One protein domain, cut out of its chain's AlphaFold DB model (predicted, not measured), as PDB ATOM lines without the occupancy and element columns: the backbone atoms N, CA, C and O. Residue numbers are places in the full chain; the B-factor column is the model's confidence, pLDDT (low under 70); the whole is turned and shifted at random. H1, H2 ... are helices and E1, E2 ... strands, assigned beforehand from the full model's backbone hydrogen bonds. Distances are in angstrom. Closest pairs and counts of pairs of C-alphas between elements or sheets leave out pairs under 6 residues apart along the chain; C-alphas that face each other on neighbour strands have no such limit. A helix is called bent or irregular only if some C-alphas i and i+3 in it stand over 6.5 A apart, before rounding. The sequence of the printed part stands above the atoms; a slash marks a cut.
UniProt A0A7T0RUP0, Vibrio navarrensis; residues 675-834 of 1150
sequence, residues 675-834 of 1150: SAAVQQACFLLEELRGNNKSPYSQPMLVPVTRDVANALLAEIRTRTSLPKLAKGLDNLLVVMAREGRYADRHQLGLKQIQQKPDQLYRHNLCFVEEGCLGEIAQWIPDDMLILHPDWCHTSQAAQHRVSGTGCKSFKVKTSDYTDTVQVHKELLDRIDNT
ATOM      1  N   SER A 675      -5.317 141.729 -84.573       94.81
ATOM      2  CA  SER A 675      -6.190 141.533 -83.414       94.81
ATOM      3  C   SER A 675      -5.688 140.408 -82.506       94.81
ATOM      4  O   SER A 675      -5.220 139.373 -82.983       94.81
ATOM      5  N   ALA A 676      -5.853 140.579 -81.191       95.44
ATOM      6  CA  ALA A 676      -5.518 139.549 -80.205       95.44
ATOM      7  C   ALA A 676      -6.263 138.227 -80.474       95.44
ATOM      8  O   ALA A 676      -5.696 137.153 -80.307       95.44
ATOM      9  N   ALA A 677      -7.496 138.302 -80.991       96.50
ATOM     10  CA  ALA A 677      -8.280 137.133 -81.378       96.50
ATOM     11  C   ALA A 677      -7.625 136.305 -82.501       96.50
ATOM     12  O   ALA A 677      -7.617 135.079 -82.426       96.50
ATOM     13  N   VAL A 678      -7.039 136.948 -83.522       97.12
ATOM     14  CA  VAL A 678      -6.312 136.245 -84.599       97.12
ATOM     15  C   VAL A 678      -5.010 135.643 -84.082       97.12
ATOM     16  O   VAL A 678      -4.676 134.515 -84.445       97.12
ATOM     17  N   GLN A 679      -4.301 136.356 -83.203       96.81
ATOM     18  CA  GLN A 679      -3.090 135.844 -82.553       96.81
ATOM     19  C   GLN A 679      -3.405 134.579 -81.737       96.81
ATOM     20  O   GLN A 679      -2.783 133.536 -81.944       96.81
ATOM     21  N   GLN A 680      -4.432 134.636 -80.881       96.50
ATOM     22  CA  GLN A 680      -4.878 133.501 -80.073       96.50
ATOM     23  C   GLN A 680      -5.382 132.340 -80.939       96.50
ATOM     24  O   GLN A 680      -5.033 131.194 -80.673       96.50
ATOM     25  N   ALA A 681      -6.128 132.612 -82.016       97.38
ATOM     26  CA  ALA A 681      -6.563 131.584 -82.958       97.38
ATOM     27  C   ALA A 681      -5.374 130.835 -83.589       97.38
ATOM     28  O   ALA A 681      -5.362 129.606 -83.618       97.38
ATOM     29  N   CYS A 682      -4.347 131.557 -84.051       97.19
ATOM     30  CA  CYS A 682      -3.148 130.943 -84.626       97.19
ATOM     31  C   CYS A 682      -2.362 130.124 -83.592       97.19
ATOM     32  O   CYS A 682      -1.872 129.044 -83.920       97.19
ATOM     33  N   PHE A 683      -2.264 130.617 -82.355       96.56
ATOM     34  CA  PHE A 683      -1.638 129.887 -81.254       96.56
ATOM     35  C   PHE A 683      -2.388 128.593 -80.929       96.56
ATOM     36  O   PHE A 683      -1.772 127.533 -80.943       96.56
ATOM     37  N   LEU A 684      -3.710 128.644 -80.739       95.88
ATOM     38  CA  LEU A 684      -4.527 127.460 -80.448       95.88
ATOM     39  C   LEU A 684      -4.455 126.416 -81.570       95.88
ATOM     40  O   LEU A 684      -4.344 125.223 -81.292       95.88
ATOM     41  N   LEU A 685      -4.475 126.845 -82.837       95.38
ATOM     42  CA  LEU A 685      -4.350 125.934 -83.978       95.38
ATOM     43  C   LEU A 685      -3.007 125.198 -84.012       95.38
ATOM     44  O   LEU A 685      -2.965 124.079 -84.523       95.38
ATOM     45  N   GLU A 686      -1.920 125.791 -83.519       93.75
ATOM     46  CA  GLU A 686      -0.626 125.106 -83.436       93.75
ATOM     47  C   GLU A 686      -0.491 124.294 -82.145       93.75
ATOM     48  O   GLU A 686      -0.081 123.137 -82.195       93.75
ATOM     49  N   GLU A 687      -0.873 124.859 -81.002       92.31
ATOM     50  CA  GLU A 687      -0.692 124.230 -79.691       92.31
ATOM     51  C   GLU A 687      -1.538 122.955 -79.548       92.31
ATOM     52  O   GLU A 687      -1.071 121.937 -79.041       92.31
ATOM     53  N   LEU A 688      -2.760 122.960 -80.090       92.88
ATOM     54  CA  LEU A 688      -3.682 121.819 -80.054       92.88
ATOM     55  C   LEU A 688      -3.492 120.849 -81.227       92.88
ATOM     56  O   LEU A 688      -4.240 119.881 -81.386       92.88
ATOM     57  N   ARG A 689      -2.490 121.092 -82.079       91.25
ATOM     58  CA  ARG A 689      -2.236 120.285 -83.275       91.25
ATOM     59  C   ARG A 689      -1.827 118.854 -82.942       91.25
ATOM     60  O   ARG A 689      -2.182 117.933 -83.685       91.25
ATOM     61  N   GLY A 690      -1.077 118.669 -81.857       86.75
ATOM     62  CA  GLY A 690      -0.500 117.386 -81.468       86.75
ATOM     63  C   GLY A 690       0.524 116.878 -82.492       86.75
ATOM     64  O   GLY A 690       1.530 117.522 -82.780       86.75
ATOM     65  N   ASN A 691       0.297 115.689 -83.053       80.75
ATOM     66  CA  ASN A 691       1.257 115.030 -83.942       80.75
ATOM     67  C   ASN A 691       1.166 115.522 -85.403       80.75
ATOM     68  O   ASN A 691       0.120 115.431 -86.040       80.75
ATOM     69  N   ASN A 692       2.302 115.891 -86.006       78.81
ATOM     70  CA  ASN A 692       2.404 116.272 -87.426       78.81
ATOM     71  C   ASN A 692       1.905 115.202 -88.424       78.81
ATOM     72  O   ASN A 692       1.471 115.526 -89.538       78.81
ATOM     73  N   LYS A 693       1.966 113.911 -88.069       82.75
ATOM     74  CA  LYS A 693       1.473 112.822 -88.928       82.75
ATOM     75  C   LYS A 693      -0.052 112.783 -88.993       82.75
ATOM     76  O   LYS A 693      -0.575 112.630 -90.094       82.75
ATOM     77  N   SER A 694      -0.729 112.977 -87.864       85.50
ATOM     78  CA  SER A 694      -2.190 112.960 -87.739       85.50
ATOM     79  C   SER A 694      -2.652 114.147 -86.882       85.50
ATOM     80  O   SER A 694      -2.948 113.957 -85.703       85.50
ATOM     81  N   PRO A 695      -2.679 115.366 -87.448       89.56
ATOM     82  CA  PRO A 695      -3.027 116.572 -86.702       89.56
ATOM     83  C   PRO A 695      -4.461 116.538 -86.171       89.56
ATOM     84  O   PRO A 695      -5.353 116.020 -86.849       89.56
ATOM     85  N   TYR A 696      -4.681 117.130 -84.994       91.38
ATOM     86  CA  TYR A 696      -6.002 117.261 -84.363       91.38
ATOM     87  C   TYR A 696      -6.717 115.909 -84.204       91.38
ATOM     88  O   TYR A 696      -7.891 115.755 -84.532       91.38
ATOM     89  N   SER A 697      -5.981 114.877 -83.785       87.12
ATOM     90  CA  SER A 697      -6.526 113.523 -83.620       87.12
ATOM     91  C   SER A 697      -7.114 113.244 -82.241       87.12
ATOM     92  O   SER A 697      -7.711 112.188 -82.060       87.12
ATOM     93  N   GLN A 698      -6.850 114.113 -81.265       86.31
ATOM     94  CA  GLN A 698      -7.275 113.929 -79.883       86.31
ATOM     95  C   GLN A 698      -8.636 114.609 -79.677       86.31
ATOM     96  O   GLN A 698      -8.721 115.807 -79.945       86.31
ATOM     97  N   PRO A 699      -9.667 113.877 -79.211       88.81
ATOM     98  CA  PRO A 699     -10.970 114.437 -78.865       88.81
ATOM     99  C   PRO A 699     -10.855 115.521 -77.785       88.81
ATOM    100  O   PRO A 699     -10.460 115.235 -76.653       88.81
ATOM    101  N   MET A 700     -11.161 116.767 -78.133       90.88
ATOM    102  CA  MET A 700     -11.026 117.933 -77.267       90.88
ATOM    103  C   MET A 700     -12.130 118.955 -77.530       90.88
ATOM    104  O   MET A 700     -12.444 119.264 -78.679       90.88
ATOM    105  N   LEU A 701     -12.652 119.544 -76.459       93.12
ATOM    106  CA  LEU A 701     -13.540 120.697 -76.510       93.12
ATOM    107  C   LEU A 701     -12.848 121.887 -75.857       93.12
ATOM    108  O   LEU A 701     -12.396 121.798 -74.716       93.12
ATOM    109  N   VAL A 702     -12.772 123.001 -76.579       95.31
ATOM    110  CA  VAL A 702     -12.046 124.195 -76.143       95.31
ATOM    111  C   VAL A 702     -12.994 125.390 -76.146       95.31
ATOM    112  O   VAL A 702     -13.372 125.860 -77.224       95.31
ATOM    113  N   PRO A 703     -13.416 125.876 -74.968       94.44
ATOM    114  CA  PRO A 703     -14.200 127.091 -74.878       94.44
ATOM    115  C   PRO A 703     -13.347 128.296 -75.284       94.44
ATOM    116  O   PRO A 703     -12.187 128.413 -74.895       94.44
ATOM    117  N   VAL A 704     -13.913 129.171 -76.108       95.75
ATOM    118  CA  VAL A 704     -13.255 130.382 -76.605       95.75
ATOM    119  C   VAL A 704     -14.231 131.550 -76.641       95.75
ATOM    120  O   VAL A 704     -15.446 131.381 -76.787       95.75
ATOM    121  N   THR A 705     -13.703 132.767 -76.587       95.75
ATOM    122  CA  THR A 705     -14.516 133.967 -76.794       95.75
ATOM    123  C   THR A 705     -15.053 134.029 -78.226       95.75
ATOM    124  O   THR A 705     -14.482 133.468 -79.170       95.75
ATOM    125  N   ARG A 706     -16.145 134.770 -78.422       94.19
ATOM    126  CA  ARG A 706     -16.776 134.929 -79.738       94.19
ATOM    127  C   ARG A 706     -15.827 135.494 -80.802       94.19
ATOM    128  O   ARG A 706     -15.871 135.071 -81.956       94.19
ATOM    129  N   ASP A 707     -14.964 136.438 -80.432       95.81
ATOM    130  CA  ASP A 707     -14.007 137.037 -81.367       95.81
ATOM    131  C   ASP A 707     -12.943 136.026 -81.810       95.81
ATOM    132  O   ASP A 707     -12.607 135.963 -82.995       95.81
ATOM    133  N   VAL A 708     -12.466 135.183 -80.886       96.75
ATOM    134  CA  VAL A 708     -11.521 134.096 -81.181       96.75
ATOM    135  C   VAL A 708     -12.179 133.029 -82.055       96.75
ATOM    136  O   VAL A 708     -11.568 132.597 -83.026       96.75
ATOM    137  N   ALA A 709     -13.437 132.660 -81.789       95.50
ATOM    138  CA  ALA A 709     -14.194 131.732 -82.635       95.50
ATOM    139  C   ALA A 709     -14.314 132.238 -84.086       95.50
ATOM    140  O   ALA A 709     -14.060 131.494 -85.037       95.50
ATOM    141  N   ASN A 710     -14.625 133.526 -84.275       94.56
ATOM    142  CA  ASN A 710     -14.664 134.144 -85.603       94.56
ATOM    143  C   ASN A 710     -13.287 134.139 -86.288       94.56
ATOM    144  O   ASN A 710     -13.193 133.864 -87.487       94.56
ATOM    145  N   ALA A 711     -12.219 134.430 -85.541       96.62
ATOM    146  CA  ALA A 711     -10.855 134.413 -86.061       96.62
ATOM    147  C   ALA A 711     -10.396 132.995 -86.449       96.62
ATOM    148  O   ALA A 711      -9.810 132.816 -87.517       96.62
ATOM    149  N   LEU A 712     -10.723 131.984 -85.638       96.88
ATOM    150  CA  LEU A 712     -10.482 130.569 -85.934       96.88
ATOM    151  C   LEU A 712     -11.169 130.153 -87.234       96.88
ATOM    152  O   LEU A 712     -10.520 129.570 -88.096       96.88
ATOM    153  N   LEU A 713     -12.443 130.507 -87.422       94.69
ATOM    154  CA  LEU A 713     -13.161 130.223 -88.668       94.69
ATOM    155  C   LEU A 713     -12.479 130.855 -89.886       94.69
ATOM    156  O   LEU A 713     -12.311 130.194 -90.912       94.69
ATOM    157  N   ALA A 714     -12.058 132.118 -89.784       94.88
ATOM    158  CA  ALA A 714     -11.354 132.798 -90.869       94.88
ATOM    159  C   ALA A 714     -10.005 132.129 -91.201       94.88
ATOM    160  O   ALA A 714      -9.690 131.917 -92.378       94.88
ATOM    161  N   GLU A 715      -9.225 131.751 -90.184       96.38
ATOM    162  CA  GLU A 715      -7.958 131.030 -90.351       96.38
ATOM    163  C   GLU A 715      -8.170 129.631 -90.941       96.38
ATOM    164  O   GLU A 715      -7.511 129.291 -91.921       96.38
ATOM    165  N   ILE A 716      -9.110 128.838 -90.418       95.56
ATOM    166  CA  ILE A 716      -9.406 127.478 -90.900       95.56
ATOM    167  C   ILE A 716      -9.828 127.516 -92.371       95.56
ATOM    168  O   ILE A 716      -9.265 126.780 -93.184       95.56
ATOM    169  N   ARG A 717     -10.756 128.407 -92.749       93.06
ATOM    170  CA  ARG A 717     -11.178 128.584 -94.151       93.06
ATOM    171  C   ARG A 717      -9.994 128.893 -95.058       93.06
ATOM    172  O   ARG A 717      -9.811 128.241 -96.084       93.06
ATOM    173  N   THR A 718      -9.167 129.857 -94.659       94.31
ATOM    174  CA  THR A 718      -8.031 130.289 -95.478       94.31
ATOM    175  C   THR A 718      -6.987 129.180 -95.601       94.31
ATOM    176  O   THR A 718      -6.548 128.857 -96.701       94.31
ATOM    177  N   ARG A 719      -6.646 128.514 -94.494       95.06
ATOM    178  CA  ARG A 719      -5.662 127.422 -94.450       95.06
ATOM    179  C   ARG A 719      -6.123 126.164 -95.177       95.06
ATOM    180  O   ARG A 719      -5.281 125.457 -95.718       95.06
ATOM    181  N   THR A 720      -7.428 125.911 -95.252       93.25
ATOM    182  CA  THR A 720      -7.995 124.790 -96.022       93.25
ATOM    183  C   THR A 720      -7.690 124.923 -97.515       93.25
ATOM    184  O   THR A 720      -7.457 123.924 -98.189       93.25
ATOM    185  N   SER A 721      -7.618 126.154 -98.030       91.50
ATOM    186  CA  SER A 721      -7.227 126.417 -99.424       91.50
ATOM    187  C   SER A 721      -5.720 126.272 -99.689       91.50
ATOM    188  O   SER A 721      -5.296 126.280-100.843       91.50
ATOM    189  N   LEU A 722      -4.901 126.121 -98.639       92.75
ATOM    190  CA  LEU A 722      -3.444 126.037 -98.716       92.75
ATOM    191  C   LEU A 722      -2.988 124.580 -98.508       92.75
ATOM    192  O   LEU A 722      -3.012 124.096 -97.373       92.75
ATOM    193  N   PRO A 723      -2.495 123.874 -99.546       89.12
ATOM    194  CA  PRO A 723      -2.196 122.439 -99.466       89.12
ATOM    195  C   PRO A 723      -1.259 122.036 -98.318       89.12
ATOM    196  O   PRO A 723      -1.439 120.985 -97.709       89.12
ATOM    197  N   LYS A 724      -0.282 122.888 -97.979       88.12
ATOM    198  CA  LYS A 724       0.664 122.645 -96.876       88.12
ATOM    199  C   LYS A 724       0.021 122.709 -95.484       88.12
ATOM    200  O   LYS A 724       0.499 122.053 -94.562       88.12
ATOM    201  N   LEU A 725      -1.044 123.496 -95.327       91.44
ATOM    202  CA  LEU A 725      -1.667 123.804 -94.036       91.44
ATOM    203  C   LEU A 725      -3.017 123.101 -93.838       91.44
ATOM    204  O   LEU A 725      -3.456 122.956 -92.701       91.44
ATOM    205  N   ALA A 726      -3.640 122.612 -94.913       92.06
ATOM    206  CA  ALA A 726      -4.962 121.986 -94.894       92.06
ATOM    207  C   ALA A 726      -5.030 120.667 -94.098       92.06
ATOM    208  O   ALA A 726      -6.101 120.245 -93.659       92.06
ATOM    209  N   LYS A 727      -3.888 119.997 -93.898       91.31
ATOM    210  CA  LYS A 727      -3.829 118.665 -93.283       91.31
ATOM    211  C   LYS A 727      -4.429 118.651 -91.869       91.31
ATOM    212  O   LYS A 727      -3.875 119.261 -90.951       91.31
ATOM    213  N   GLY A 728      -5.492 117.861 -91.706       89.69
ATOM    214  CA  GLY A 728      -6.194 117.622 -90.441       89.69
ATOM    215  C   GLY A 728      -7.279 118.649 -90.107       89.69
ATOM    216  O   GLY A 728      -7.989 118.441 -89.131       89.69
ATOM    217  N   LEU A 729      -7.447 119.718 -90.896       92.69
ATOM    218  CA  LEU A 729      -8.459 120.747 -90.612       92.69
ATOM    219  C   LEU A 729      -9.898 120.218 -90.712       92.69
ATOM    220  O   LEU A 729     -10.784 120.764 -90.067       92.69
ATOM    221  N   ASP A 730     -10.128 119.129 -91.452       91.62
ATOM    222  CA  ASP A 730     -11.421 118.426 -91.506       91.62
ATOM    223  C   ASP A 730     -11.875 117.892 -90.134       91.62
ATOM    224  O   ASP A 730     -13.062 117.666 -89.932       91.62
ATOM    225  N   ASN A 731     -10.956 117.740 -89.175       92.56
ATOM    226  CA  ASN A 731     -11.269 117.306 -87.811       92.56
ATOM    227  C   ASN A 731     -11.734 118.456 -86.900       92.56
ATOM    228  O   ASN A 731     -11.995 118.206 -85.721       92.56
ATOM    229  N   LEU A 732     -11.769 119.697 -87.403       95.44
ATOM    230  CA  LEU A 732     -12.063 120.899 -86.625       95.44
ATOM    231  C   LEU A 732     -13.499 121.370 -86.827       95.44
ATOM    232  O   LEU A 732     -13.956 121.513 -87.963       95.44
ATOM    233  N   LEU A 733     -14.150 121.716 -85.719       95.12
ATOM    234  CA  LEU A 733     -15.472 122.332 -85.688       95.12
ATOM    235  C   LEU A 733     -15.462 123.573 -84.791       95.12
ATOM    236  O   LEU A 733     -14.849 123.570 -83.728       95.12
ATOM    237  N   VAL A 734     -16.175 124.621 -85.195       95.12
ATOM    238  CA  VAL A 734     -16.432 125.814 -84.383       95.12
ATOM    239  C   VAL A 734     -17.936 125.946 -84.147       95.12
ATOM    240  O   VAL A 734     -18.719 126.090 -85.089       95.12
ATOM    241  N   VAL A 735     -18.349 125.903 -82.882       93.75
ATOM    242  CA  VAL A 735     -19.744 126.025 -82.448       93.75
ATOM    243  C   VAL A 735     -19.990 127.434 -81.927       93.75
ATOM    244  O   VAL A 735     -19.275 127.909 -81.047       93.75
ATOM    245  N   MET A 736     -21.013 128.102 -82.459       92.50
ATOM    246  CA  MET A 736     -21.379 129.468 -82.067       92.50
ATOM    247  C   MET A 736     -22.880 129.608 -81.802       92.50
ATOM    248  O   MET A 736     -23.698 128.834 -82.307       92.50
ATOM    249  N   ALA A 737     -23.266 130.645 -81.056       88.12
ATOM    250  CA  ALA A 737     -24.658 130.859 -80.647       88.12
ATOM    251  C   ALA A 737     -25.590 131.105 -81.844       88.12
ATOM    252  O   ALA A 737     -26.766 130.734 -81.836       88.12
ATOM    253  N   ARG A 738     -25.068 131.740 -82.902       81.25
ATOM    254  CA  ARG A 738     -25.792 132.011 -84.149       81.25
ATOM    255  C   ARG A 738     -25.070 131.392 -85.336       81.25
ATOM    256  O   ARG A 738     -23.849 131.483 -85.450       81.25
ATOM    257  N   GLU A 739     -25.855 130.828 -86.246       71.44
ATOM    258  CA  GLU A 739     -25.363 130.328 -87.528       71.44
ATOM    259  C   GLU A 739     -24.765 131.463 -88.371       71.44
ATOM    260  O   GLU A 739     -25.215 132.615 -88.332       71.44
ATOM    261  N   GLY A 740     -23.726 131.130 -89.134       67.94
ATOM    262  CA  GLY A 740     -23.146 132.028 -90.125       67.94
ATOM    263  C   GLY A 740     -24.117 132.257 -91.282       67.94
ATOM    264  O   GLY A 740     -24.975 131.431 -91.569       67.94
ATOM    265  N   ARG A 741     -23.967 133.380 -91.997       59.75
ATOM    266  CA  ARG A 741     -24.793 133.682 -93.186       59.75
ATOM    267  C   ARG A 741     -24.553 132.724 -94.366       59.75
ATOM    268  O   ARG A 741     -25.314 132.761 -95.325       59.75
ATOM    269  N   TYR A 742     -23.502 131.908 -94.306       63.72
ATOM    270  CA  TYR A 742     -23.081 130.982 -95.352       63.72
ATOM    271  C   TYR A 742     -22.897 129.586 -94.757       63.72
ATOM    272  O   TYR A 742     -22.426 129.466 -93.627       63.72
ATOM    273  N   ALA A 743     -23.240 128.551 -95.529       66.62
ATOM    274  CA  ALA A 743     -22.987 127.168 -95.148       66.62
ATOM    275  C   ALA A 743     -21.473 126.915 -95.111       66.62
ATOM    276  O   ALA A 743     -20.804 126.962 -96.142       66.62
ATOM    277  N   ASP A 744     -20.941 126.660 -93.920       78.00
ATOM    278  CA  ASP A 744     -19.545 126.309 -93.698       78.00
ATOM    279  C   ASP A 744     -19.489 124.995 -92.926       78.00
ATOM    280  O   ASP A 744     -20.064 124.873 -91.850       78.00
ATOM    281  N   ARG A 745     -18.778 124.012 -93.480       84.69
ATOM    282  CA  ARG A 745     -18.624 122.685 -92.875       84.69
ATOM    283  C   ARG A 745     -17.914 122.718 -91.519       84.69
ATOM    284  O   ARG A 745     -18.095 121.797 -90.737       84.69
ATOM    285  N   HIS A 746     -17.130 123.762 -91.249       89.44
ATOM    286  CA  HIS A 746     -16.419 123.946 -89.983       89.44
ATOM    287  C   HIS A 746     -17.201 124.797 -88.974       89.44
ATOM    288  O   HIS A 746     -16.686 125.049 -87.889       89.44
ATOM    289  N   GLN A 747     -18.413 125.261 -89.302       92.25
ATOM    290  CA  GLN A 747     -19.222 126.106 -88.427       92.25
ATOM    291  C   GLN A 747     -20.599 125.488 -88.184       92.25
ATOM    292  O   GLN A 747     -21.352 125.267 -89.128       92.25
ATOM    293  N   LEU A 748     -20.982 125.324 -86.917       90.00
ATOM    294  CA  LEU A 748     -22.349 124.947 -86.548       90.00
ATOM    295  C   LEU A 748     -22.952 125.932 -85.550       90.00
ATOM    296  O   LEU A 748     -22.278 126.452 -84.658       90.00
ATOM    297  N   GLY A 749     -24.242 126.203 -85.722       89.19
ATOM    298  CA  GLY A 749     -25.025 126.962 -84.757       89.19
ATOM    299  C   GLY A 749     -25.563 126.077 -83.639       89.19
ATOM    300  O   GLY A 749     -25.797 124.884 -83.829       89.19
ATOM    301  N   LEU A 750     -25.862 126.683 -82.491       88.50
ATOM    302  CA  LEU A 750     -26.445 125.977 -81.349       88.50
ATOM    303  C   LEU A 750     -27.707 125.168 -81.715       88.50
ATOM    304  O   LEU A 750     -27.826 124.002 -81.349       88.50
ATOM    305  N   LYS A 751     -28.623 125.744 -82.508       86.75
ATOM    306  CA  LYS A 751     -29.855 125.060 -82.946       86.75
ATOM    307  C   LYS A 751     -29.577 123.803 -83.773       86.75
ATOM    308  O   LYS A 751     -30.307 122.825 -83.656       86.75
ATOM    309  N   GLN A 752     -28.530 123.817 -84.596       86.94
ATOM    310  CA  GLN A 752     -28.135 122.660 -85.401       86.94
ATOM    311  C   GLN A 752     -27.567 121.550 -84.525       86.94
ATOM    312  O   GLN A 752     -27.910 120.391 -84.738       86.94
ATOM    313  N   ILE A 753     -26.763 121.900 -83.517       89.00
ATOM    314  CA  ILE A 753     -26.254 120.938 -82.534       89.00
ATOM    315  C   ILE A 753     -27.406 120.333 -81.725       89.00
ATOM    316  O   ILE A 753     -27.460 119.122 -81.570       89.00
ATOM    317  N   GLN A 754     -28.376 121.143 -81.292       87.44
ATOM    318  CA  GLN A 754     -29.570 120.666 -80.582       87.44
ATOM    319  C   GLN A 754     -30.410 119.691 -81.423       87.44
ATOM    320  O   GLN A 754     -30.941 118.716 -80.901       87.44
ATOM    321  N   GLN A 755     -30.536 119.946 -82.729       88.06
ATOM    322  CA  GLN A 755     -31.276 119.077 -83.652       88.06
ATOM    323  C   GLN A 755     -30.495 117.819 -84.047       88.06
ATOM    324  O   GLN A 755     -31.101 116.778 -84.301       88.06
ATOM    325  N   LYS A 756     -29.166 117.922 -84.149       88.06
ATOM    326  CA  LYS A 756     -28.259 116.854 -84.583       88.06
ATOM    327  C   LYS A 756     -26.995 116.817 -83.710       88.06
ATOM    328  O   LYS A 756     -25.922 117.227 -84.165       88.06
ATOM    329  N   PRO A 757     -27.095 116.307 -82.467       86.62
ATOM    330  CA  PRO A 757     -25.949 116.217 -81.560       86.62
ATOM    331  C   PRO A 757     -24.810 115.343 -82.099       86.62
ATOM    332  O   PRO A 757     -23.649 115.563 -81.764       86.62
ATOM    333  N   ASP A 758     -25.121 114.396 -82.996       86.38
ATOM    334  CA  ASP A 758     -24.155 113.497 -83.637       86.38
ATOM    335  C   ASP A 758     -23.035 114.240 -84.390       86.38
ATOM    336  O   ASP A 758     -21.965 113.681 -84.613       86.38
ATOM    337  N   GLN A 759     -23.237 115.512 -84.750       85.88
ATOM    338  CA  GLN A 759     -22.211 116.338 -85.394       85.88
ATOM    339  C   GLN A 759     -20.981 116.593 -84.508       85.88
ATOM    340  O   GLN A 759     -19.875 116.710 -85.043       85.88
ATOM    341  N   LEU A 760     -21.149 116.636 -83.178       85.56
ATOM    342  CA  LEU A 760     -20.031 116.766 -82.234       85.56
ATOM    343  C   LEU A 760     -19.116 115.535 -82.268       85.56
ATOM    344  O   LEU A 760     -17.911 115.672 -82.109       85.56
ATOM    345  N   TYR A 761     -19.667 114.356 -82.563       85.44
ATOM    346  CA  TYR A 761     -18.934 113.086 -82.620       85.44
ATOM    347  C   TYR A 761     -18.142 112.902 -83.923       85.44
ATOM    348  O   TYR A 761     -17.319 111.998 -84.031       85.44
ATOM    349  N   ARG A 762     -18.402 113.730 -84.947       87.75
ATOM    350  CA  ARG A 762     -17.728 113.646 -86.258       87.75
ATOM    351  C   ARG A 762     -16.407 114.410 -86.308       87.75
ATOM    352  O   ARG A 762     -15.657 114.242 -87.265       87.75
ATOM    353  N   HIS A 763     -16.150 115.248 -85.311       91.38
ATOM    354  CA  HIS A 763     -14.978 116.108 -85.234       91.38
ATOM    355  C   HIS A 763     -14.205 115.783 -83.962       91.38
ATOM    356  O   HIS A 763     -14.793 115.480 -82.929       91.38
ATOM    357  N   ASN A 764     -12.879 115.857 -84.031       90.81
ATOM    358  CA  ASN A 764     -12.044 115.567 -82.868       90.81
ATOM    359  C   ASN A 764     -11.777 116.830 -82.050       90.81
ATOM    360  O   ASN A 764     -11.639 116.737 -80.845       90.81
ATOM    361  N   LEU A 765     -11.693 118.012 -82.660       93.88
ATOM    362  CA  LEU A 765     -11.422 119.246 -81.922       93.88
ATOM    363  C   LEU A 765     -12.530 120.265 -82.180       93.88
ATOM    364  O   LEU A 765     -12.686 120.771 -83.292       93.88
ATOM    365  N   CYS A 766     -13.287 120.563 -81.128       94.94
ATOM    366  CA  CYS A 766     -14.417 121.481 -81.160       94.94
ATOM    367  C   CYS A 766     -14.081 122.751 -80.379       94.94
ATOM    368  O   CYS A 766     -13.940 122.720 -79.158       94.94
ATOM    369  N   PHE A 767     -13.999 123.884 -81.070       96.31
ATOM    370  CA  PHE A 767     -13.966 125.196 -80.436       96.31
ATOM    371  C   PHE A 767     -15.396 125.660 -80.185       96.31
ATOM    372  O   PHE A 767     -16.211 125.663 -81.104       96.31
ATOM    373  N   VAL A 768     -15.722 126.050 -78.960       94.94
ATOM    374  CA  VAL A 768     -17.095 126.406 -78.581       94.94
ATOM    375  C   VAL A 768     -17.109 127.818 -78.031       94.94
ATOM    376  O   VAL A 768     -16.358 128.130 -77.116       94.94
ATOM    377  N   GLU A 769     -17.967 128.681 -78.572       95.00
ATOM    378  CA  GLU A 769     -18.226 129.992 -77.977       95.00
ATOM    379  C   GLU A 769     -18.663 129.805 -76.515       95.00
ATOM    380  O   GLU A 769     -19.636 129.097 -76.264       95.00
ATOM    381  N   GLU A 770     -17.971 130.430 -75.556       91.31
ATOM    382  CA  GLU A 770     -18.182 130.232 -74.106       91.31
ATOM    383  C   GLU A 770     -19.661 130.274 -73.685       91.31
ATOM    384  O   GLU A 770     -20.117 129.427 -72.916       91.31
ATOM    385  N   GLY A 771     -20.448 131.195 -74.255       87.94
ATOM    386  CA  GLY A 771     -21.882 131.321 -73.972       87.94
ATOM    387  C   GLY A 771     -22.736 130.115 -74.392       87.94
ATOM    388  O   GLY A 771     -23.843 129.956 -73.894       87.94
ATOM    389  N   CYS A 772     -22.234 129.250 -75.276       89.69
ATOM    390  CA  CYS A 772     -22.917 128.034 -75.725       89.69
ATOM    391  C   CYS A 772     -22.604 126.816 -74.852       89.69
ATOM    392  O   CYS A 772     -23.329 125.824 -74.930       89.69
ATOM    393  N   LEU A 773     -21.530 126.856 -74.053       87.88
ATOM    394  CA  LEU A 773     -21.001 125.679 -73.361       87.88
ATOM    395  C   LEU A 773     -22.041 125.042 -72.429       87.88
ATOM    396  O   LEU A 773     -22.243 123.831 -72.467       87.88
ATOM    397  N   GLY A 774     -22.738 125.864 -71.637       86.31
ATOM    398  CA  GLY A 774     -23.780 125.392 -70.721       86.31
ATOM    399  C   GLY A 774     -24.986 124.786 -71.442       86.31
ATOM    400  O   GLY A 774     -25.556 123.808 -70.970       86.31
ATOM    401  N   GLU A 775     -25.344 125.322 -72.611       88.12
ATOM    402  CA  GLU A 775     -26.474 124.824 -73.397       88.12
ATOM    403  C   GLU A 775     -26.166 123.483 -74.066       88.12
ATOM    404  O   GLU A 775     -27.074 122.669 -74.210       88.12
ATOM    405  N   ILE A 776     -24.904 123.226 -74.442       88.81
ATOM    406  CA  ILE A 776     -24.508 121.966 -75.088       88.81
ATOM    407  C   ILE A 776     -24.001 120.885 -74.130       88.81
ATOM    408  O   ILE A 776     -23.752 119.768 -74.577       88.81
ATOM    409  N   ALA A 777     -23.861 121.189 -72.835       85.88
ATOM    410  CA  ALA A 777     -23.183 120.340 -71.853       85.88
ATOM    411  C   ALA A 777     -23.686 118.885 -71.820       85.88
ATOM    412  O   ALA A 777     -22.888 117.959 -71.704       85.88
ATOM    413  N   GLN A 778     -24.996 118.676 -71.982       85.50
ATOM    414  CA  GLN A 778     -25.623 117.345 -71.977       85.50
ATOM    415  C   GLN A 778     -25.350 116.500 -73.234       85.50
ATOM    416  O   GLN A 778     -25.650 115.310 -73.243       85.50
ATOM    417  N   TRP A 779     -24.828 117.107 -74.302       88.38
ATOM    418  CA  TRP A 779     -24.513 116.441 -75.570       88.38
ATOM    419  C   TRP A 779     -23.006 116.305 -75.816       88.38
ATOM    420  O   TRP A 779     -22.610 115.820 -76.875       88.38
ATOM    421  N   ILE A 780     -22.163 116.752 -74.875       87.81
ATOM    422  CA  ILE A 780     -20.709 116.605 -74.983       87.81
ATOM    423  C   ILE A 780     -20.356 115.121 -74.798       87.81
ATOM    424  O   ILE A 780     -20.750 114.548 -73.780       87.81
ATOM    425  N   PRO A 781     -19.604 114.507 -75.730       85.38
ATOM    426  CA  PRO A 781     -19.174 113.121 -75.597       85.38
ATOM    427  C   PRO A 781     -18.366 112.869 -74.318       85.38
ATOM    428  O   PRO A 781     -17.533 113.679 -73.910       85.38
ATOM    429  N   ASP A 782     -18.599 111.705 -73.724       82.31
ATOM    430  CA  ASP A 782     -17.974 111.235 -72.483       82.31
ATOM    431  C   ASP A 782     -16.445 111.062 -72.582       82.31
ATOM    432  O   ASP A 782     -15.728 111.151 -71.585       82.31
ATOM    433  N   ASP A 783     -15.937 110.845 -73.797       80.12
ATOM    434  CA  ASP A 783     -14.522 110.655 -74.130       80.12
ATOM    435  C   ASP A 783     -13.803 111.944 -74.576       80.12
ATOM    436  O   ASP A 783     -12.616 111.910 -74.925       80.12
ATOM    437  N   MET A 784     -14.501 113.086 -74.576       86.50
ATOM    438  CA  MET A 784     -13.959 114.371 -75.007       86.50
ATOM    439  C   MET A 784     -13.294 115.122 -73.848       86.50
ATOM    440  O   MET A 784     -13.903 115.405 -72.815       86.50
ATOM    441  N   LEU A 785     -12.038 115.532 -74.048       87.88
ATOM    442  CA  LEU A 785     -11.308 116.325 -73.062       87.88
ATOM    443  C   LEU A 785     -11.753 117.793 -73.112       87.88
ATOM    444  O   LEU A 785     -11.489 118.487 -74.092       87.88
ATOM    445  N   ILE A 786     -12.381 118.296 -72.048       90.19
ATOM    446  CA  ILE A 786     -12.792 119.705 -71.969       90.19
ATOM    447  C   ILE A 786     -11.630 120.528 -71.404       90.19
ATOM    448  O   ILE A 786     -11.298 120.418 -70.224       90.19
ATOM    449  N   LEU A 787     -11.010 121.376 -72.226       91.00
ATOM    450  CA  LEU A 787      -9.940 122.285 -71.798       91.00
ATOM    451  C   LEU A 787     -10.527 123.512 -71.086       91.00
ATOM    452  O   LEU A 787     -10.539 124.617 -71.614       91.00
ATOM    453  N   HIS A 788     -11.047 123.289 -69.881       89.44
ATOM    454  CA  HIS A 788     -11.576 124.320 -68.990       89.44
ATOM    455  C   HIS A 788     -11.109 124.064 -67.544       89.44
ATOM    456  O   HIS A 788     -11.023 122.890 -67.158       89.44
ATOM    457  N   PRO A 789     -10.841 125.101 -66.725       86.31
ATOM    458  CA  PRO A 789     -10.419 124.930 -65.328       86.31
ATOM    459  C   PRO A 789     -11.396 124.082 -64.496       86.31
ATOM    460  O   PRO A 789     -10.982 123.180 -63.768       86.31
ATOM    461  N   ASP A 790     -12.701 124.290 -64.693       86.69
ATOM    462  CA  ASP A 790     -13.757 123.564 -63.966       86.69
ATOM    463  C   ASP A 790     -14.013 122.139 -64.484       86.69
ATOM    464  O   ASP A 790     -14.879 121.433 -63.962       86.69
ATOM    465  N   TRP A 791     -13.261 121.671 -65.491       84.62
ATOM    466  CA  TRP A 791     -13.423 120.321 -66.046       84.62
ATOM    467  C   TRP A 791     -13.370 119.244 -64.962       84.62
ATOM    468  O   TRP A 791     -14.113 118.269 -65.027       84.62
ATOM    469  N   CYS A 792     -12.558 119.442 -63.921       82.50
ATOM    470  CA  CYS A 792     -12.354 118.483 -62.839       82.50
ATOM    471  C   CYS A 792     -13.633 118.108 -62.055       82.50
ATOM    472  O   CYS A 792     -13.606 117.095 -61.342       82.50
ATOM    473  N   HIS A 793     -14.715 118.881 -62.207       84.31
ATOM    474  CA  HIS A 793     -16.031 118.678 -61.592       84.31
ATOM    475  C   HIS A 793     -17.071 118.030 -62.526       84.31
ATOM    476  O   HIS A 793     -18.204 117.796 -62.113       84.31
ATOM    477  N   THR A 794     -16.706 117.737 -63.774       83.50
ATOM    478  CA  THR A 794     -17.618 117.195 -64.795       83.50
ATOM    479  C   THR A 794     -17.691 115.662 -64.768       83.50
ATOM    480  O   THR A 794     -16.770 114.991 -64.285       83.50
ATOM    481  N   SER A 795     -18.769 115.083 -65.313       81.56
ATOM    482  CA  SER A 795     -18.904 113.624 -65.472       81.56
ATOM    483  C   SER A 795     -17.831 113.051 -66.401       81.56
ATOM    484  O   SER A 795     -17.282 111.988 -66.112       81.56
ATOM    485  N   GLN A 796     -17.451 113.808 -67.434       84.75
ATOM    486  CA  GLN A 796     -16.365 113.480 -68.356       84.75
ATOM    487  C   GLN A 796     -15.041 113.310 -67.594       84.75
ATOM    488  O   GLN A 796     -14.358 112.295 -67.727       84.75
ATOM    489  N   ALA A 797     -14.682 114.246 -66.705       83.31
ATOM    490  CA  ALA A 797     -13.461 114.111 -65.904       83.31
ATOM    491  C   ALA A 797     -13.475 112.877 -64.990       83.31
ATOM    492  O   ALA A 797     -12.434 112.243 -64.804       83.31
ATOM    493  N   ALA A 798     -14.633 112.509 -64.430       83.25
ATOM    494  CA  ALA A 798     -14.762 111.279 -63.652       83.25
ATOM    495  C   ALA A 798     -14.496 110.036 -64.520       83.25
ATOM    496  O   ALA A 798     -13.737 109.158 -64.107       83.25
ATOM    497  N   GLN A 799     -15.028 109.989 -65.744       79.44
ATOM    498  CA  GLN A 799     -14.775 108.898 -66.692       79.44
ATOM    499  C   GLN A 799     -13.309 108.810 -67.121       79.44
ATOM    500  O   GLN A 799     -12.752 107.710 -67.132       79.44
ATOM    501  N   HIS A 800     -12.657 109.945 -67.390       81.69
ATOM    502  CA  HIS A 800     -11.229 110.001 -67.713       81.69
ATOM    503  C   HIS A 800     -10.340 109.524 -66.548       81.69
ATOM    504  O   HIS A 800      -9.336 108.853 -66.787       81.69
ATOM    505  N   ARG A 801     -10.718 109.801 -65.290       80.88
ATOM    506  CA  ARG A 801     -10.004 109.302 -64.095       80.88
ATOM    507  C   ARG A 801     -10.178 107.801 -63.874       80.88
ATOM    508  O   ARG A 801      -9.239 107.148 -63.435       80.88
ATOM    509  N   VAL A 802     -11.376 107.274 -64.127       74.25
ATOM    510  CA  VAL A 802     -11.713 105.861 -63.880       74.25
ATOM    511  C   VAL A 802     -11.177 104.958 -64.986       74.25
ATOM    512  O   VAL A 802     -10.605 103.910 -64.704       74.25
ATOM    513  N   SER A 803     -11.359 105.357 -66.243       64.50
ATOM    514  CA  SER A 803     -11.076 104.493 -67.392       64.50
ATOM    515  C   SER A 803      -9.634 104.616 -67.872       64.50
ATOM    516  O   SER A 803      -9.149 103.692 -68.513       64.50
ATOM    517  N   GLY A 804      -8.946 105.730 -67.580       61.41
ATOM    518  CA  GLY A 804      -7.514 105.976 -67.809       61.41
ATOM    519  C   GLY A 804      -6.952 105.740 -69.221       61.41
ATOM    520  O   GLY A 804      -5.772 105.980 -69.448       61.41
ATOM    521  N   THR A 805      -7.722 105.238 -70.184       47.91
ATOM    522  CA  THR A 805      -7.156 104.526 -71.331       47.91
ATOM    523  C   THR A 805      -7.946 104.816 -72.599       47.91
ATOM    524  O   THR A 805      -9.160 104.654 -72.660       47.91
ATOM    525  N   GLY A 806      -7.224 105.300 -73.612       52.34
ATOM    526  CA  GLY A 806      -7.762 105.689 -74.917       52.34
ATOM    527  C   GLY A 806      -7.080 106.914 -75.534       52.34
ATOM    528  O   GLY A 806      -7.208 107.132 -76.737       52.34
ATOM    529  N   CYS A 807      -6.311 107.691 -74.756       57.12
ATOM    530  CA  CYS A 807      -5.530 108.797 -75.309       57.12
ATOM    531  C   CYS A 807      -4.485 108.238 -76.276       57.12
ATOM    532  O   CYS A 807      -3.549 107.537 -75.875       57.12
ATOM    533  N   LYS A 808      -4.634 108.547 -77.565       64.56
ATOM    534  CA  LYS A 808      -3.510 108.426 -78.491       64.56
ATOM    535  C   LYS A 808      -2.413 109.331 -77.942       64.56
ATOM    536  O   LYS A 808      -2.717 110.438 -77.519       64.56
ATOM    537  N   SER A 809      -1.165 108.862 -77.949       74.62
ATOM    538  CA  SER A 809      -0.017 109.666 -77.511       74.62
ATOM    539  C   SER A 809      -0.137 111.094 -78.056       74.62
ATOM    540  O   SER A 809      -0.166 111.301 -79.276       74.62
ATOM    541  N   PHE A 810      -0.295 112.054 -77.142       82.50
ATOM    542  CA  PHE A 810      -0.475 113.456 -77.471       82.50
ATOM    543  C   PHE A 810       0.815 114.191 -77.161       82.50
ATOM    544  O   PHE A 810       1.325 114.160 -76.039       82.50
ATOM    545  N   LYS A 811       1.354 114.838 -78.186       82.62
ATOM    546  CA  LYS A 811       2.638 115.508 -78.097       82.62
ATOM    547  C   LYS A 811       2.440 116.977 -77.762       82.62
ATOM    548  O   LYS A 811       1.853 117.697 -78.565       82.62
ATOM    549  N   VAL A 812       2.997 117.416 -76.636       77.94
ATOM    550  CA  VAL A 812       3.138 118.838 -76.292       77.94
ATOM    551  C   VAL A 812       4.627 119.173 -76.324       77.94
ATOM    552  O   VAL A 812       5.433 118.591 -75.596       77.94
ATOM    553  N   LYS A 813       5.027 120.081 -77.222       74.62
ATOM    554  CA  LYS A 813       6.439 120.368 -77.543       74.62
ATOM    555  C   LYS A 813       7.251 119.089 -77.825       74.62
ATOM    556  O   LYS A 813       7.121 118.466 -78.879       74.62
ATOM    557  N   THR A 814       8.141 118.717 -76.905       67.94
ATOM    558  CA  THR A 814       9.037 117.556 -77.003       67.94
ATOM    559  C   THR A 814       8.571 116.364 -76.178       67.94
ATOM    560  O   THR A 814       9.173 115.301 -76.300       67.94
ATOM    561  N   SER A 815       7.536 116.540 -75.359       77.38
ATOM    562  CA  SER A 815       7.043 115.541 -74.419       77.38
ATOM    563  C   SER A 815       5.809 114.852 -74.989       77.38
ATOM    564  O   SER A 815       4.885 115.504 -75.474       77.38
ATOM    565  N   ASP A 816       5.809 113.525 -74.935       82.81
ATOM    566  CA  ASP A 816       4.672 112.702 -75.322       82.81
ATOM    567  C   ASP A 816       3.921 112.287 -74.053       82.81
ATOM    568  O   ASP A 816       4.484 111.640 -73.170       82.81
ATOM    569  N   TYR A 817       2.651 112.665 -73.968       83.44
ATOM    570  CA  TYR A 817       1.780 112.345 -72.846       83.44
ATOM    571  C   TYR A 817       0.786 111.266 -73.265       83.44
ATOM    572  O   TYR A 817       0.223 111.294 -74.363       83.44
ATOM    573  N   THR A 818       0.565 110.303 -72.377       82.00
ATOM    574  CA  THR A 818      -0.403 109.209 -72.569       82.00
ATOM    575  C   THR A 818      -1.568 109.278 -71.584       82.00
ATOM    576  O   THR A 818      -2.504 108.496 -71.695       82.00
ATOM    577  N   ASP A 819      -1.521 110.217 -70.637       84.12
ATOM    578  CA  ASP A 819      -2.548 110.457 -69.624       84.12
ATOM    579  C   ASP A 819      -3.295 111.760 -69.943       84.12
ATOM    580  O   ASP A 819      -2.696 112.836 -70.004       84.12
ATOM    581  N   THR A 820      -4.613 111.674 -70.133       81.25
ATOM    582  CA  THR A 820      -5.464 112.831 -70.450       81.25
ATOM    583  C   THR A 820      -5.482 113.891 -69.353       81.25
ATOM    584  O   THR A 820      -5.626 115.066 -69.670       81.25
ATOM    585  N   VAL A 821      -5.311 113.517 -68.080       83.31
ATOM    586  CA  VAL A 821      -5.262 114.482 -66.970       83.31
ATOM    587  C   VAL A 821      -3.969 115.295 -67.029       83.31
ATOM    588  O   VAL A 821      -3.982 116.501 -66.791       83.31
ATOM    589  N   GLN A 822      -2.857 114.656 -67.401       86.19
ATOM    590  CA  GLN A 822      -1.588 115.353 -67.617       86.19
ATOM    591  C   GLN A 822      -1.638 116.243 -68.860       86.19
ATOM    592  O   GLN A 822      -1.191 117.383 -68.790       86.19
ATOM    593  N   VAL A 823      -2.233 115.759 -69.960       86.00
ATOM    594  CA  VAL A 823      -2.463 116.560 -71.178       86.00
ATOM    595  C   VAL A 823      -3.293 117.803 -70.862       86.00
ATOM    596  O   VAL A 823      -2.908 118.899 -71.254       86.00
ATOM    597  N   HIS A 824      -4.404 117.648 -70.134       88.56
ATOM    598  CA  HIS A 824      -5.264 118.761 -69.720       88.56
ATOM    599  C   HIS A 824      -4.501 119.791 -68.889       88.56
ATOM    600  O   HIS A 824      -4.512 120.972 -69.230       88.56
ATOM    601  N   LYS A 825      -3.793 119.339 -67.847       87.88
ATOM    602  CA  LYS A 825      -3.026 120.219 -66.962       87.88
ATOM    603  C   LYS A 825      -1.939 120.986 -67.713       87.88
ATOM    604  O   LYS A 825      -1.811 122.187 -67.513       87.88
ATOM    605  N   GLU A 826      -1.166 120.296 -68.550       88.81
ATOM    606  CA  GLU A 826      -0.098 120.914 -69.339       88.81
ATOM    607  C   GLU A 826      -0.674 121.937 -70.326       88.81
ATOM    608  O   GLU A 826      -0.213 123.070 -70.368       88.81
ATOM    609  N   LEU A 827      -1.709 121.573 -71.092       89.50
ATOM    610  CA  LEU A 827      -2.301 122.478 -72.080       89.50
ATOM    611  C   LEU A 827      -2.961 123.702 -71.443       89.50
ATOM    612  O   LEU A 827      -2.800 124.791 -71.984       89.50
ATOM    613  N   LEU A 828      -3.663 123.553 -70.314       90.31
ATOM    614  CA  LEU A 828      -4.212 124.705 -69.591       90.31
ATOM    615  C   LEU A 828      -3.102 125.644 -69.120       90.31
ATOM    616  O   LEU A 828      -3.152 126.829 -69.427       90.31
ATOM    617  N   ASP A 829      -2.066 125.114 -68.464       88.75
ATOM    618  CA  ASP A 829      -0.928 125.921 -68.010       88.75
ATOM    619  C   ASP A 829      -0.271 126.677 -69.176       88.75
ATOM    620  O   ASP A 829       0.043 127.863 -69.081       88.75
ATOM    621  N   ARG A 830      -0.131 126.013 -70.326       88.81
ATOM    622  CA  ARG A 830       0.419 126.609 -71.543       88.81
ATOM    623  C   ARG A 830      -0.466 127.695 -72.144       88.81
ATOM    624  O   ARG A 830       0.070 128.713 -72.575       88.81
ATOM    625  N   ILE A 831      -1.776 127.471 -72.209       89.12
ATOM    626  CA  ILE A 831      -2.737 128.436 -72.755       89.12
ATOM    627  C   ILE A 831      -2.840 129.669 -71.851       89.12
ATOM    628  O   ILE A 831      -2.938 130.781 -72.366       89.12
ATOM    629  N   ASP A 832      -2.750 129.481 -70.535       86.50
ATOM    630  CA  ASP A 832      -2.844 130.565 -69.558       86.50
ATOM    631  C   ASP A 832      -1.550 131.390 -69.475       86.50
ATOM    632  O   ASP A 832      -1.602 132.610 -69.301       86.50
ATOM    633  N   ASN A 833      -0.384 130.749 -69.632       86.12
ATOM    634  CA  ASN A 833       0.912 131.389 -69.386       86.12
ATOM    635  C   ASN A 833       1.734 131.713 -70.640       86.12
ATOM    636  O   ASN A 833       2.733 132.415 -70.514       86.12
ATOM    637  N   THR A 834       1.380 131.207 -71.829       88.88
ATOM    638  CA  THR A 834       2.140 131.482 -73.062       88.88
ATOM    639  C   THR A 834       1.324 132.265 -74.080       88.88
ATOM    640  O   THR A 834       0.194 131.903 -74.407       88.88
TER     641      THR A 834
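This is residues 675 to 834 of the 1150 residues of a protein of Vibrio navarrensis (UniProt A0A7T0RUP0). A twisted sheet of four parallel strands, E1 E4 E2 E3, has helices over both faces: H2, with H1 packed on it, over one, and H5 over the other. Beyond the edge strand E1 lies a looser second part, where H8 packs on the small hairpin E5 E6, and H6 and H7 lie close to H8. The printed part has 160 residues, with eight named helices and six named strands in the order H1 E1 H2 E2 E3 H3 H4 E4 H5 H6 H7 E5 E6 H8, and its class is mixed, helices and strands. It is compact, with a radius of gyration of the C-alphas of 14.9 A, and spans 42 by 35 by 27 A.

Find C-alpha 676 at (-5.518, 139.549, -80.205); from there H1, residues 676 to 687, runs 16.1 A. After residues 688 to 699, with no named element, look for E1 at residues 700 to 704, 12.7 A long, then H2 at residues 706 to 720, 21.1 A long. E2 is residues 732 to 736, 13.5 A long, beginning at C-alpha 732, (-12.063, 120.899, -86.625). Next come E3, residues 747 to 749, H3, residues 750 to 755, and H4, residues 757 to 762. E4, residues 765 to 769, is 13.3 A long, and H5, residues 770 to 779, is 15.2 A long. H6, residues 789 to 793, and H7, residues 795 to 803, lead to E5, residues 810 to 812, and E6, residues 815 to 817. H8, residues 820 to 833, runs 19.7 A to C-alpha 833 at (0.912, 131.389, -69.386). H5 and H6 are irregular: C-alphas 775 and 778 are 7.7 A apart, and C-alphas 789 and 792 are 7.2 A apart.

Begin with the sheet, whose neighbours are parallel: N 702 of E1 and O 766 of E4 are 2.8 A apart, N 735 of E2 and O 767 of E4 2.8 A, and N 748 of E3 and O 734 of E2 3.0 A, each within hydrogen-bond range. Two split strand-helix-strand units, pairs of parallel strands with another strand between them and helices linking them, are E1, H2, E2 and E3, H3 H4, E4; both crossovers are right-handed. H2 is on the sheet at a height of 9.2 A, over E4 and E2 and along the strands, at 27 degrees to E4 on the local plane. H5 is on the opposite face at a height of 8.6 A, only just over E2, with 3 of its C-alphas falling there. H1 touches H2 at a steep tilt of 56 degrees, the same way; their closest C-alphas, Ala 677 and Val 708, are 4.4 A apart. H3 touches H5, with C-alphas of Leu 750 and Cys 772 closest at 7.0 A; H3 and H4 only graze the sheet. Residues 785 to 786 pair in parallel with residues 700 to 701 of E1. In the hairpin E5 and E6, N 812 and O 815 are 2.9 A apart, within hydrogen-bond range. The closest C-alphas of E5 and H8 are those of Phe 810 and Val 823, 7.3 A apart. H7 and H8 touch only at their ends, and only just, with 3 pairs of C-alphas within 8 A; the closest are those of His 800 and Thr 820, 7.0 A apart. H6 is close to but not clearly touching H8, with Pro 789 and Leu 828 closest at 7.5 A between C-alphas. H1, H2, H3, H7 and H8 have every O i to N i+4 pair within hydrogen-bond range, against 0 of 2 in H4, 2 of 6 in H5 and 0 of 1 in H6, whose O i to N i+3 pairs within range are 3 of 3, 4 of 7 and 1 of 2.

Look for the two C-alphas farthest apart at Arg 741 and Val 802, 42.5 A. The printed part has no cut. The links H1 to E1 and H2 to E2 are long. The mean pLDDT of the printed part is 87.0; residues 740 to 743, 803 to 808 and 814 are under 70.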